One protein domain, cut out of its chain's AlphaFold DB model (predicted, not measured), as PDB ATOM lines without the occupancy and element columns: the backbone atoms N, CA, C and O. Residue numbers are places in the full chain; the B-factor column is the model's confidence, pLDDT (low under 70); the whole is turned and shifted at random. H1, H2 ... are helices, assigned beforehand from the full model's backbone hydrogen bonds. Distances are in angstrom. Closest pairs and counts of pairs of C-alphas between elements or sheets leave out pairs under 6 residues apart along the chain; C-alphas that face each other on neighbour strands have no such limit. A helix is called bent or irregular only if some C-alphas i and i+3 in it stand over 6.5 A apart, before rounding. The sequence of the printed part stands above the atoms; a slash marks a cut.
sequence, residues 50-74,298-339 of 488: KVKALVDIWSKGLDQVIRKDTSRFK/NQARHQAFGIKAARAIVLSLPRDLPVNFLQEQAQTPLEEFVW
ATOM      1  N   LYS A  50      -1.463  19.650 -20.543       84.31
ATOM      2  CA  LYS A  50      -1.516  20.359 -21.833       84.31
ATOM      3  C   LYS A  50      -2.680  19.892 -22.715       84.31
ATOM      4  O   LYS A  50      -3.431  20.720 -23.217       84.31
ATOM      5  N   VAL A  51      -2.860  18.577 -22.876       87.50
ATOM      6  CA  VAL A  51      -3.974  18.018 -23.664       87.50
ATOM      7  C   VAL A  51      -5.310  18.373 -23.026       87.50
ATOM      8  O   VAL A  51      -6.223  18.797 -23.727       87.50
ATOM      9  N   LYS A  52      -5.416  18.237 -21.699       87.38
ATOM     10  CA  LYS A  52      -6.638  18.590 -20.971       87.38
ATOM     11  C   LYS A  52      -6.989  20.069 -21.155       87.38
ATOM     12  O   LYS A  52      -8.111  20.370 -21.534       87.38
ATOM     13  N   ALA A  53      -6.020  20.967 -20.977       86.62
ATOM     14  CA  ALA A  53      -6.225  22.401 -21.153       86.62
ATOM     15  C   ALA A  53      -6.713  22.755 -22.568       86.62
ATOM     16  O   ALA A  53      -7.637  23.550 -22.713       86.62
ATOM     17  N   LEU A  54      -6.138  22.137 -23.607       86.81
ATOM     18  CA  LEU A  54      -6.561  22.366 -24.991       86.81
ATOM     19  C   LEU A  54      -7.997  21.881 -25.243       86.81
ATOM     20  O   LEU A  54      -8.798  22.611 -25.826       86.81
ATOM     21  N   VAL A  55      -8.342  20.680 -24.764       90.50
ATOM     22  CA  VAL A  55      -9.713  20.152 -24.854       90.50
ATOM     23  C   VAL A  55     -10.692  21.064 -24.119       90.50
ATOM     24  O   VAL A  55     -11.719  21.400 -24.697       90.50
ATOM     25  N   ASP A  56     -10.360  21.522 -22.911       89.06
ATOM     26  CA  ASP A  56     -11.218  22.404 -22.112       89.06
ATOM     27  C   ASP A  56     -11.471  23.750 -22.820       89.06
ATOM     28  O   ASP A  56     -12.588  24.275 -22.785       89.06
ATOM     29  N   ILE A  57     -10.460  24.313 -23.499       88.12
ATOM     30  CA  ILE A  57     -10.625  25.525 -24.318       88.12
ATOM     31  C   ILE A  57     -11.586  25.259 -25.482       88.12
ATOM     32  O   ILE A  57     -12.508  26.044 -25.712       88.12
ATOM     33  N   TRP A  58     -11.406  24.149 -26.200       91.88
ATOM     34  CA  TRP A  58     -12.300  23.773 -27.294       91.88
ATOM     35  C   TRP A  58     -13.728  23.497 -26.818       91.88
ATOM     36  O   TRP A  58     -14.670  23.931 -27.477       91.88
ATOM     37  N   SER A  59     -13.910  22.848 -25.664       92.06
ATOM     38  CA  SER A  59     -15.232  22.608 -25.079       92.06
ATOM     39  C   SER A  59     -15.952  23.925 -24.795       92.06
ATOM     40  O   SER A  59     -17.086  24.102 -25.230       92.06
ATOM     41  N   LYS A  60     -15.272  24.896 -24.169       88.25
ATOM     42  CA  LYS A  60     -15.847  26.226 -23.901       88.25
ATOM     43  C   LYS A  60     -16.271  26.948 -25.177       88.25
ATOM     44  O   LYS A  60     -17.354  27.526 -25.217       88.25
ATOM     45  N   GLY A  61     -15.436  26.921 -26.216       86.88
ATOM     46  CA  GLY A  61     -15.780  27.549 -27.493       86.88
ATOM     47  C   GLY A  61     -16.958  26.857 -28.186       86.88
ATOM     48  O   GLY A  61     -17.804  27.525 -28.777       86.88
ATOM     49  N   LEU A  62     -17.060  25.528 -28.088       89.19
ATOM     50  CA  LEU A  62     -18.182  24.780 -28.651       89.19
ATOM     51  C   LEU A  62     -19.485  25.066 -27.888       89.19
ATOM     52  O   LEU A  62     -20.523  25.270 -28.517       89.19
ATOM     53  N   ASP A  63     -19.425  25.168 -26.559       87.19
ATOM     54  CA  ASP A  63     -20.573  25.521 -25.718       87.19
ATOM     55  C   ASP A  63     -21.158  26.894 -26.078       87.19
ATOM     56  O   ASP A  63     -22.379  27.043 -26.130       87.19
ATOM     57  N   GLN A  64     -20.312  27.881 -26.392       85.56
ATOM     58  CA  GLN A  64     -20.755  29.209 -26.842       85.56
ATOM     59  C   GLN A  64     -21.530  29.152 -28.165       85.56
ATOM     60  O   GLN A  64     -22.507  29.879 -28.348       85.56
ATOM     61  N   VAL A  65     -21.125  28.281 -29.095       83.44
ATOM     62  CA  VAL A  65     -21.855  28.076 -30.358       83.44
ATOM     63  C   VAL A  65     -23.197  27.393 -30.093       83.44
ATOM     64  O   VAL A  65     -24.226  27.820 -30.610       83.44
ATOM     65  N   ILE A  66     -23.213  26.361 -29.246       80.56
ATOM     66  CA  ILE A  66     -24.431  25.603 -28.912       80.56
ATOM     67  C   ILE A  66     -25.469  26.491 -28.220       80.56
ATOM     68  O   ILE A  66     -26.659  26.403 -28.528       80.56
ATOM     69  N   ARG A  67     -25.026  27.361 -27.306       79.25
ATOM     70  CA  ARG A  67     -25.883  28.334 -26.609       79.25
ATOM     71  C   ARG A  67     -26.354  29.477 -27.505       79.25
ATOM     72  O   ARG A  67     -27.214  30.243 -27.085       79.25
ATOM     73  N   LYS A  68     -25.861  29.545 -28.748       76.62
ATOM     74  CA  LYS A  68     -26.090  30.635 -29.707       76.62
ATOM     75  C   LYS A  68     -25.549  31.988 -29.228       76.62
ATOM     76  O   LYS A  68     -25.951  33.018 -29.760       76.62
ATOM     77  N   ASP A  69     -24.598  31.987 -28.291       62.41
ATOM     78  CA  ASP A  69     -23.871  33.191 -27.868       62.41
ATOM     79  C   ASP A  69     -23.014  33.727 -29.026       62.41
ATOM     80  O   ASP A  69     -22.786  34.927 -29.169       62.41
ATOM     81  N   THR A  70     -22.553  32.819 -29.894       67.56
ATOM     82  CA  THR A  70     -21.840  33.139 -31.132       67.56
ATOM     83  C   THR A  70     -22.360  32.291 -32.292       67.56
ATOM     84  O   THR A  70     -22.853  31.182 -32.102       67.56
ATOM     85  N   SER A  71     -22.241  32.803 -33.522       71.31
ATOM     86  CA  SER A  71     -22.691  32.077 -34.725       71.31
ATOM     87  C   SER A  71     -21.644  31.135 -35.328       71.31
ATOM     88  O   SER A  71     -21.963  30.378 -36.240       71.31
ATOM     89  N   ARG A  72     -20.388  31.208 -34.869       77.31
ATOM     90  CA  ARG A  72     -19.255  30.423 -35.376       77.31
ATOM     91  C   ARG A  72     -18.282  30.152 -34.240       77.31
ATOM     92  O   ARG A  72     -18.046  31.040 -33.422       77.31
ATOM     93  N   PHE A  73     -17.678  28.966 -34.236       76.19
ATOM     94  CA  PHE A  73     -16.589  28.669 -33.310       76.19
ATOM     95  C   PHE A  73     -15.396  29.571 -33.631       76.19
ATOM     96  O   PHE A  73     -14.940  29.620 -34.774       76.19
ATOM     97  N   LYS A  74     -14.869  30.257 -32.616       72.81
ATOM     98  CA  LYS A  74     -13.621  31.015 -32.710       72.81
ATOM     99  C   LYS A  74     -12.646  30.461 -31.684       72.81
ATOM    100  O   LYS A  74     -12.913  30.521 -30.486       72.81
ATOM    101  N   ASN A 298     -20.544  18.056 -34.595       95.94
ATOM    102  CA  ASN A 298     -19.413  18.666 -33.892       95.94
ATOM    103  C   ASN A 298     -19.358  18.246 -32.417       95.94
ATOM    104  O   ASN A 298     -18.280  17.930 -31.916       95.94
ATOM    105  N   GLN A 299     -20.506  18.183 -31.735       95.00
ATOM    106  CA  GLN A 299     -20.583  17.676 -30.360       95.00
ATOM    107  C   GLN A 299     -20.161  16.211 -30.277       95.00
ATOM    108  O   GLN A 299     -19.306  15.870 -29.460       95.00
ATOM    109  N   ALA A 300     -20.705  15.360 -31.148       96.12
ATOM    110  CA  ALA A 300     -20.373  13.939 -31.170       96.12
ATOM    111  C   ALA A 300     -18.884  13.700 -31.464       96.12
ATOM    112  O   ALA A 300     -18.223  12.956 -30.739       96.12
ATOM    113  N   ARG A 301     -18.320  14.385 -32.465       96.12
ATOM    114  CA  ARG A 301     -16.891  14.323 -32.801       96.12
ATOM    115  C   ARG A 301     -16.019  14.852 -31.676       96.12
ATOM    116  O   ARG A 301     -14.986  14.260 -31.394       96.12
ATOM    117  N   HIS A 302     -16.407  15.939 -31.013       95.19
ATOM    118  CA  HIS A 302     -15.617  16.473 -29.908       95.19
ATOM    119  C   HIS A 302     -15.598  15.525 -28.712       95.19
ATOM    120  O   HIS A 302     -14.524  15.265 -28.169       95.19
ATOM    121  N   GLN A 303     -16.746  14.947 -28.362       94.56
ATOM    122  CA  GLN A 303     -16.844  13.947 -27.299       94.56
ATOM    123  C   GLN A 303     -16.059  12.673 -27.633       94.56
ATOM    124  O   GLN A 303     -15.354  12.151 -26.775       94.56
ATOM    125  N   ALA A 304     -16.147  12.191 -28.874       94.25
ATOM    126  CA  ALA A 304     -15.486  10.961 -29.298       94.25
ATOM    127  C   ALA A 304     -13.979  11.142 -29.536       94.25
ATOM    128  O   ALA A 304     -13.167  10.325 -29.109       94.25
ATOM    129  N   PHE A 305     -13.586  12.208 -30.233       95.12
ATOM    130  CA  PHE A 305     -12.254  12.348 -30.824       95.12
ATOM    131  C   PHE A 305     -11.440  13.502 -30.243       95.12
ATOM    132  O   PHE A 305     -10.238  13.560 -30.497       95.12
ATOM    133  N   GLY A 306     -12.034  14.393 -29.441       93.81
ATOM    134  CA  GLY A 306     -11.385  15.624 -28.978       93.81
ATOM    135  C   GLY A 306     -10.060  15.388 -28.251       93.81
ATOM    136  O   GLY A 306      -9.077  16.065 -28.539       93.81
ATOM    137  N   ILE A 307      -9.986  14.373 -27.383       92.69
ATOM    138  CA  ILE A 307      -8.734  14.009 -26.697       92.69
ATOM    139  C   ILE A 307      -7.687  13.496 -27.693       92.69
ATOM    140  O   ILE A 307      -6.512  13.846 -27.581       92.69
ATOM    141  N   LYS A 308      -8.083  12.674 -28.675       92.31
ATOM    142  CA  LYS A 308      -7.158  12.115 -29.675       92.31
ATOM    143  C   LYS A 308      -6.642  13.208 -30.618       92.31
ATOM    144  O   LYS A 308      -5.440  13.262 -30.860       92.31
ATOM    145  N   ALA A 309      -7.514  14.120 -31.049       92.81
ATOM    146  CA  ALA A 309      -7.155  15.305 -31.826       92.81
ATOM    147  C   ALA A 309      -6.184  16.215 -31.057       92.81
ATOM    148  O   ALA A 309      -5.130  16.582 -31.572       92.81
ATOM    149  N   ALA A 310      -6.490  16.521 -29.791       91.38
ATOM    150  CA  ALA A 310      -5.629  17.340 -28.942       91.38
ATOM    151  C   ALA A 310      -4.259  16.691 -28.712       91.38
ATOM    152  O   ALA A 310      -3.244  17.378 -28.755       91.38
ATOM    153  N   ARG A 311      -4.201  15.368 -28.506       90.88
ATOM    154  CA  ARG A 311      -2.929  14.633 -28.397       90.88
ATOM    155  C   ARG A 311      -2.094  14.754 -29.664       90.88
ATOM    156  O   ARG A 311      -0.907  15.031 -29.550       90.88
ATOM    157  N   ALA A 312      -2.703  14.568 -30.835       89.44
ATOM    158  CA  ALA A 312      -2.001  14.673 -32.111       89.44
ATOM    159  C   ALA A 312      -1.383  16.067 -32.304       89.44
ATOM    160  O   ALA A 312      -0.214  16.164 -32.663       89.44
ATOM    161  N   ILE A 313      -2.128  17.126 -31.973       87.56
ATOM    162  CA  ILE A 313      -1.637  18.510 -32.041       87.56
ATOM    163  C   ILE A 313      -0.549  18.776 -30.997       87.56
ATOM    164  O   ILE A 313       0.503  19.311 -31.315       87.56
ATOM    165  N   VAL A 314      -0.755  18.391 -29.735       85.12
ATOM    166  CA  VAL A 314       0.239  18.651 -28.677       85.12
ATOM    167  C   VAL A 314       1.558  17.917 -28.945       85.12
ATOM    168  O   VAL A 314       2.611  18.444 -28.598       85.12
ATOM    169  N   LEU A 315       1.516  16.728 -29.554       83.12
ATOM    170  CA  LEU A 315       2.715  15.977 -29.943       83.12
ATOM    171  C   LEU A 315       3.439  16.577 -31.155       83.12
ATOM    172  O   LEU A 315       4.646  16.379 -31.273       83.12
ATOM    173  N   SER A 316       2.735  17.282 -32.045       77.94
ATOM    174  CA  SER A 316       3.341  17.908 -33.227       77.94
ATOM    175  C   SER A 316       3.954  19.283 -32.948       77.94
ATOM    176  O   SER A 316       4.703  19.795 -33.777       77.94
ATOM    177  N   LEU A 317       3.669  19.879 -31.787       72.19
ATOM    178  CA  LEU A 317       4.240  21.157 -31.373       72.19
ATOM    179  C   LEU A 317       5.696  20.983 -30.882       72.19
ATOM    180  O   LEU A 317       5.934  20.173 -29.980       72.19
ATOM    181  N   PRO A 318       6.676  21.746 -31.415       66.81
ATOM    182  CA  PRO A 318       8.026  21.809 -30.862       66.81
ATOM    183  C   PRO A 318       8.039  22.038 -29.343       66.81
ATOM    184  O   PRO A 318       7.223  22.788 -28.802       66.81
ATOM    185  N   ARG A 319       8.992  21.401 -28.648       63.19
ATOM    186  CA  ARG A 319       9.133  21.497 -27.182       63.19
ATOM    187  C   ARG A 319       9.353  22.937 -26.698       63.19
ATOM    188  O   ARG A 319       8.819  23.283 -25.647       63.19
ATOM    189  N   ASP A 320      10.024  23.752 -27.513       60.97
ATOM    190  CA  ASP A 320      10.436  25.128 -27.211       60.97
ATOM    191  C   ASP A 320       9.701  26.150 -28.095       60.97
ATOM    192  O   ASP A 320      10.309  27.002 -28.741       60.97
ATOM    193  N   LEU A 321       8.372  26.038 -28.187       54.69
ATOM    194  CA  LEU A 321       7.571  26.995 -28.949       54.69
ATOM    195  C   LEU A 321       7.624  28.388 -28.288       54.69
ATOM    196  O   LEU A 321       7.203  28.512 -27.131       54.69
ATOM    197  N   PRO A 322       8.047  29.455 -28.994       52.00
ATOM    198  CA  PRO A 322       7.826  30.806 -28.506       52.00
ATOM    199  C   PRO A 322       6.317  31.056 -28.409       52.00
ATOM    200  O   PRO A 322       5.556  30.699 -29.311       52.00
ATOM    201  N   VAL A 323       5.889  31.680 -27.309       46.47
ATOM    202  CA  VAL A 323       4.478  31.942 -26.941       46.47
ATOM    203  C   VAL A 323       3.687  32.642 -28.063       46.47
ATOM    204  O   VAL A 323       2.467  32.512 -28.142       46.47
ATOM    205  N   ASN A 324       4.388  33.295 -28.991       49.66
ATOM    206  CA  ASN A 324       3.817  34.071 -30.088       49.66
ATOM    207  C   ASN A 324       3.594  33.254 -31.380       49.66
ATOM    208  O   ASN A 324       2.921  33.731 -32.285       49.66
ATOM    209  N   PHE A 325       4.088  32.011 -31.491       46.78
ATOM    210  CA  PHE A 325       3.973  31.215 -32.730       46.78
ATOM    211  C   PHE A 325       2.523  30.832 -33.073       46.78
ATOM    212  O   PHE A 325       2.176  30.633 -34.231       46.78
ATOM    213  N   LEU A 326       1.651  30.754 -32.065       50.97
ATOM    214  CA  LEU A 326       0.229  30.465 -32.253       50.97
ATOM    215  C   LEU A 326      -0.622  31.745 -32.411       50.97
ATOM    216  O   LEU A 326      -1.829  31.650 -32.637       50.97
ATOM    217  N   GLN A 327      -0.032  32.937 -32.250       49.16
ATOM    218  CA  GLN A 327      -0.742  34.221 -32.344       49.16
ATOM    219  C   GLN A 327      -0.929  34.705 -33.792       49.16
ATOM    220  O   GLN A 327      -1.778  35.562 -34.020       49.16
ATOM    221  N   GLU A 328      -0.222  34.125 -34.770       46.59
ATOM    222  CA  GLU A 328      -0.155  34.650 -36.147       46.59
ATOM    223  C   GLU A 328      -0.404  33.611 -37.250       46.59
ATOM    224  O   GLU A 328       0.203  33.660 -38.317       46.59
ATOM    225  N   GLN A 329      -1.329  32.674 -37.060       52.81
ATOM    226  CA  GLN A 329      -1.848  31.925 -38.208       52.81
ATOM    227  C   GLN A 329      -3.283  32.346 -38.485       52.81
ATOM    228  O   GLN A 329      -4.252  31.725 -38.053       52.81
ATOM    229  N   ALA A 330      -3.407  33.455 -39.223       54.97
ATOM    230  CA  ALA A 330      -4.586  33.667 -40.048       54.97
ATOM    231  C   ALA A 330      -4.777  32.422 -40.929       54.97
ATOM    232  O   ALA A 330      -3.789  31.867 -41.411       54.97
ATOM    233  N   GLN A 331      -6.029  31.986 -41.123       61.56
ATOM    234  CA  GLN A 331      -6.311  30.858 -42.010       61.56
ATOM    235  C   GLN A 331      -5.643  31.105 -43.359       61.56
ATOM    236  O   GLN A 331      -5.879  32.133 -43.999       61.56
ATOM    237  N   THR A 332      -4.798  30.174 -43.784       70.00
ATOM    238  CA  THR A 332      -4.180  30.273 -45.104       70.00
ATOM    239  C   THR A 332      -5.257  30.122 -46.183       70.00
ATOM    240  O   THR A 332      -6.268  29.450 -45.961       70.00
ATOM    241  N   PRO A 333      -5.053  30.653 -47.399       76.81
ATOM    242  CA  PRO A 333      -5.978  30.407 -48.504       76.81
ATOM    243  C   PRO A 333      -6.209  28.908 -48.784       76.81
ATOM    244  O   PRO A 333      -7.303  28.513 -49.184       76.81
ATOM    245  N   LEU A 334      -5.214  28.044 -48.537       76.75
ATOM    246  CA  LEU A 334      -5.382  26.591 -48.654       76.75
ATOM    247  C   LEU A 334      -6.319  26.032 -47.583       76.75
ATOM    248  O   LEU A 334      -7.227  25.273 -47.921       76.75
ATOM    249  N   GLU A 335      -6.153  26.433 -46.322       69.69
ATOM    250  CA  GLU A 335      -7.086  26.082 -45.242       69.69
ATOM    251  C   GLU A 335      -8.502  26.560 -45.559       69.69
ATOM    252  O   GLU A 335      -9.481  25.831 -45.374       69.69
ATOM    253  N   GLU A 336      -8.603  27.769 -46.102       70.19
ATOM    254  CA  GLU A 336      -9.867  28.404 -46.402       70.19
ATOM    255  C   GLU A 336     -10.615  27.720 -47.559       70.19
ATOM    256  O   GLU A 336     -11.805  27.407 -47.422       70.19
ATOM    257  N   PHE A 337      -9.955  27.494 -48.697       70.25
ATOM    258  CA  PHE A 337     -10.616  27.103 -49.950       70.25
ATOM    259  C   PHE A 337     -10.449  25.629 -50.323       70.25
ATOM    260  O   PHE A 337     -11.303  25.082 -51.032       70.25
ATOM    261  N   VAL A 338      -9.369  24.986 -49.877       76.56
ATOM    262  CA  VAL A 338      -9.017  23.617 -50.272       76.56
ATOM    263  C   VAL A 338      -9.282  22.649 -49.126       76.56
ATOM    264  O   VAL A 338     -10.101  21.744 -49.275       76.56
ATOM    265  N   TRP A 339      -8.654  22.842 -47.965       76.12
ATOM    266  CA  TRP A 339      -8.726  21.883 -46.856       76.12
ATOM    267  C   TRP A 339     -10.071  21.892 -46.136       76.12
ATOM    268  O   TRP A 339     -10.523  20.839 -45.692       76.12
TER     269      TRP A 339
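AT A GLANCE: This is residues 50 to 74 and 298 to 339 of the 488 residues of an uncharacterized protein of Selaginella moellendorffii (UniProt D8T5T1). Two long helices, H1 and H2, lie side by side and run opposite ways, and from the end of H2 a long, loose tail, residues 316 to 339, sticks out and turns back to end in the short helix H3, well away from the pair. Residues 67 to 74 fold back from the end of H1 as a loop. You have 67 residues before you, with three named helices in the order H1, H2, H3 and no named strand; the class is all helix, with 41 residues in the helices. The whole is loose, with a radius of gyration of the C-alphas of 13.6 A, and spans 36 by 29 by 22 A.

HOW THE PARTS SIT: Begin with the two longer helices, H1, residues 50 to 66, and H2, residues 298 to 316. They touch, with 12 pairs of C-alphas within 8 A; look for the closest pair at Val 51 and Ala 310, whose C-alphas are 5.6 A apart. Their lines stand at a shallow tilt of 32 degrees, only just short of steep, and they run opposite ways, 10.4 A centre to centre. Near residue 305 you will find a kink of 67 degrees in H2; it is irregular, with C-alphas 304 and 307 standing 7.9 A apart. H3, residues 333 to 337, is apart from H1 and from H2. In H1 and H3 every O i to N i+4 pair is within hydrogen-bond range; in H2, 13 of 15 are.

IN THESE COORDINATES: Find C-alpha 50 at (-1.516, 20.359, -21.833); from there H1 runs 24.6 A to C-alpha 66 at (-24.431, 25.603, -28.912). Past the cut, H2 starts at C-alpha 298, at (-19.413, 18.666, -33.892), and its last C-alpha, that of Ser 316, is 22.8 A away. H3 begins at Pro 333 and ends at C-alpha 337, at (-10.616, 27.103, -49.950).

THE WHOLE: The two C-alphas farthest apart are those of Lys 68 and Asp 320, at 37.0 A. Residues 75 to 297 are not printed, and C-alphas 74 and 298 are 13.7 A apart across this cut, which the link from H1 to H2 crosses. The link from H2 to H3, residues 317 to 332, is long. Residues 316 to 339, of which 333 to 337 belong to H3, stand free; the body without them spans 32 by 18 by 13 A. The mean pLDDT of the printed part is 78.0; look for values under 70 at residues 69 to 70, 318 to 331 and 335 of this model.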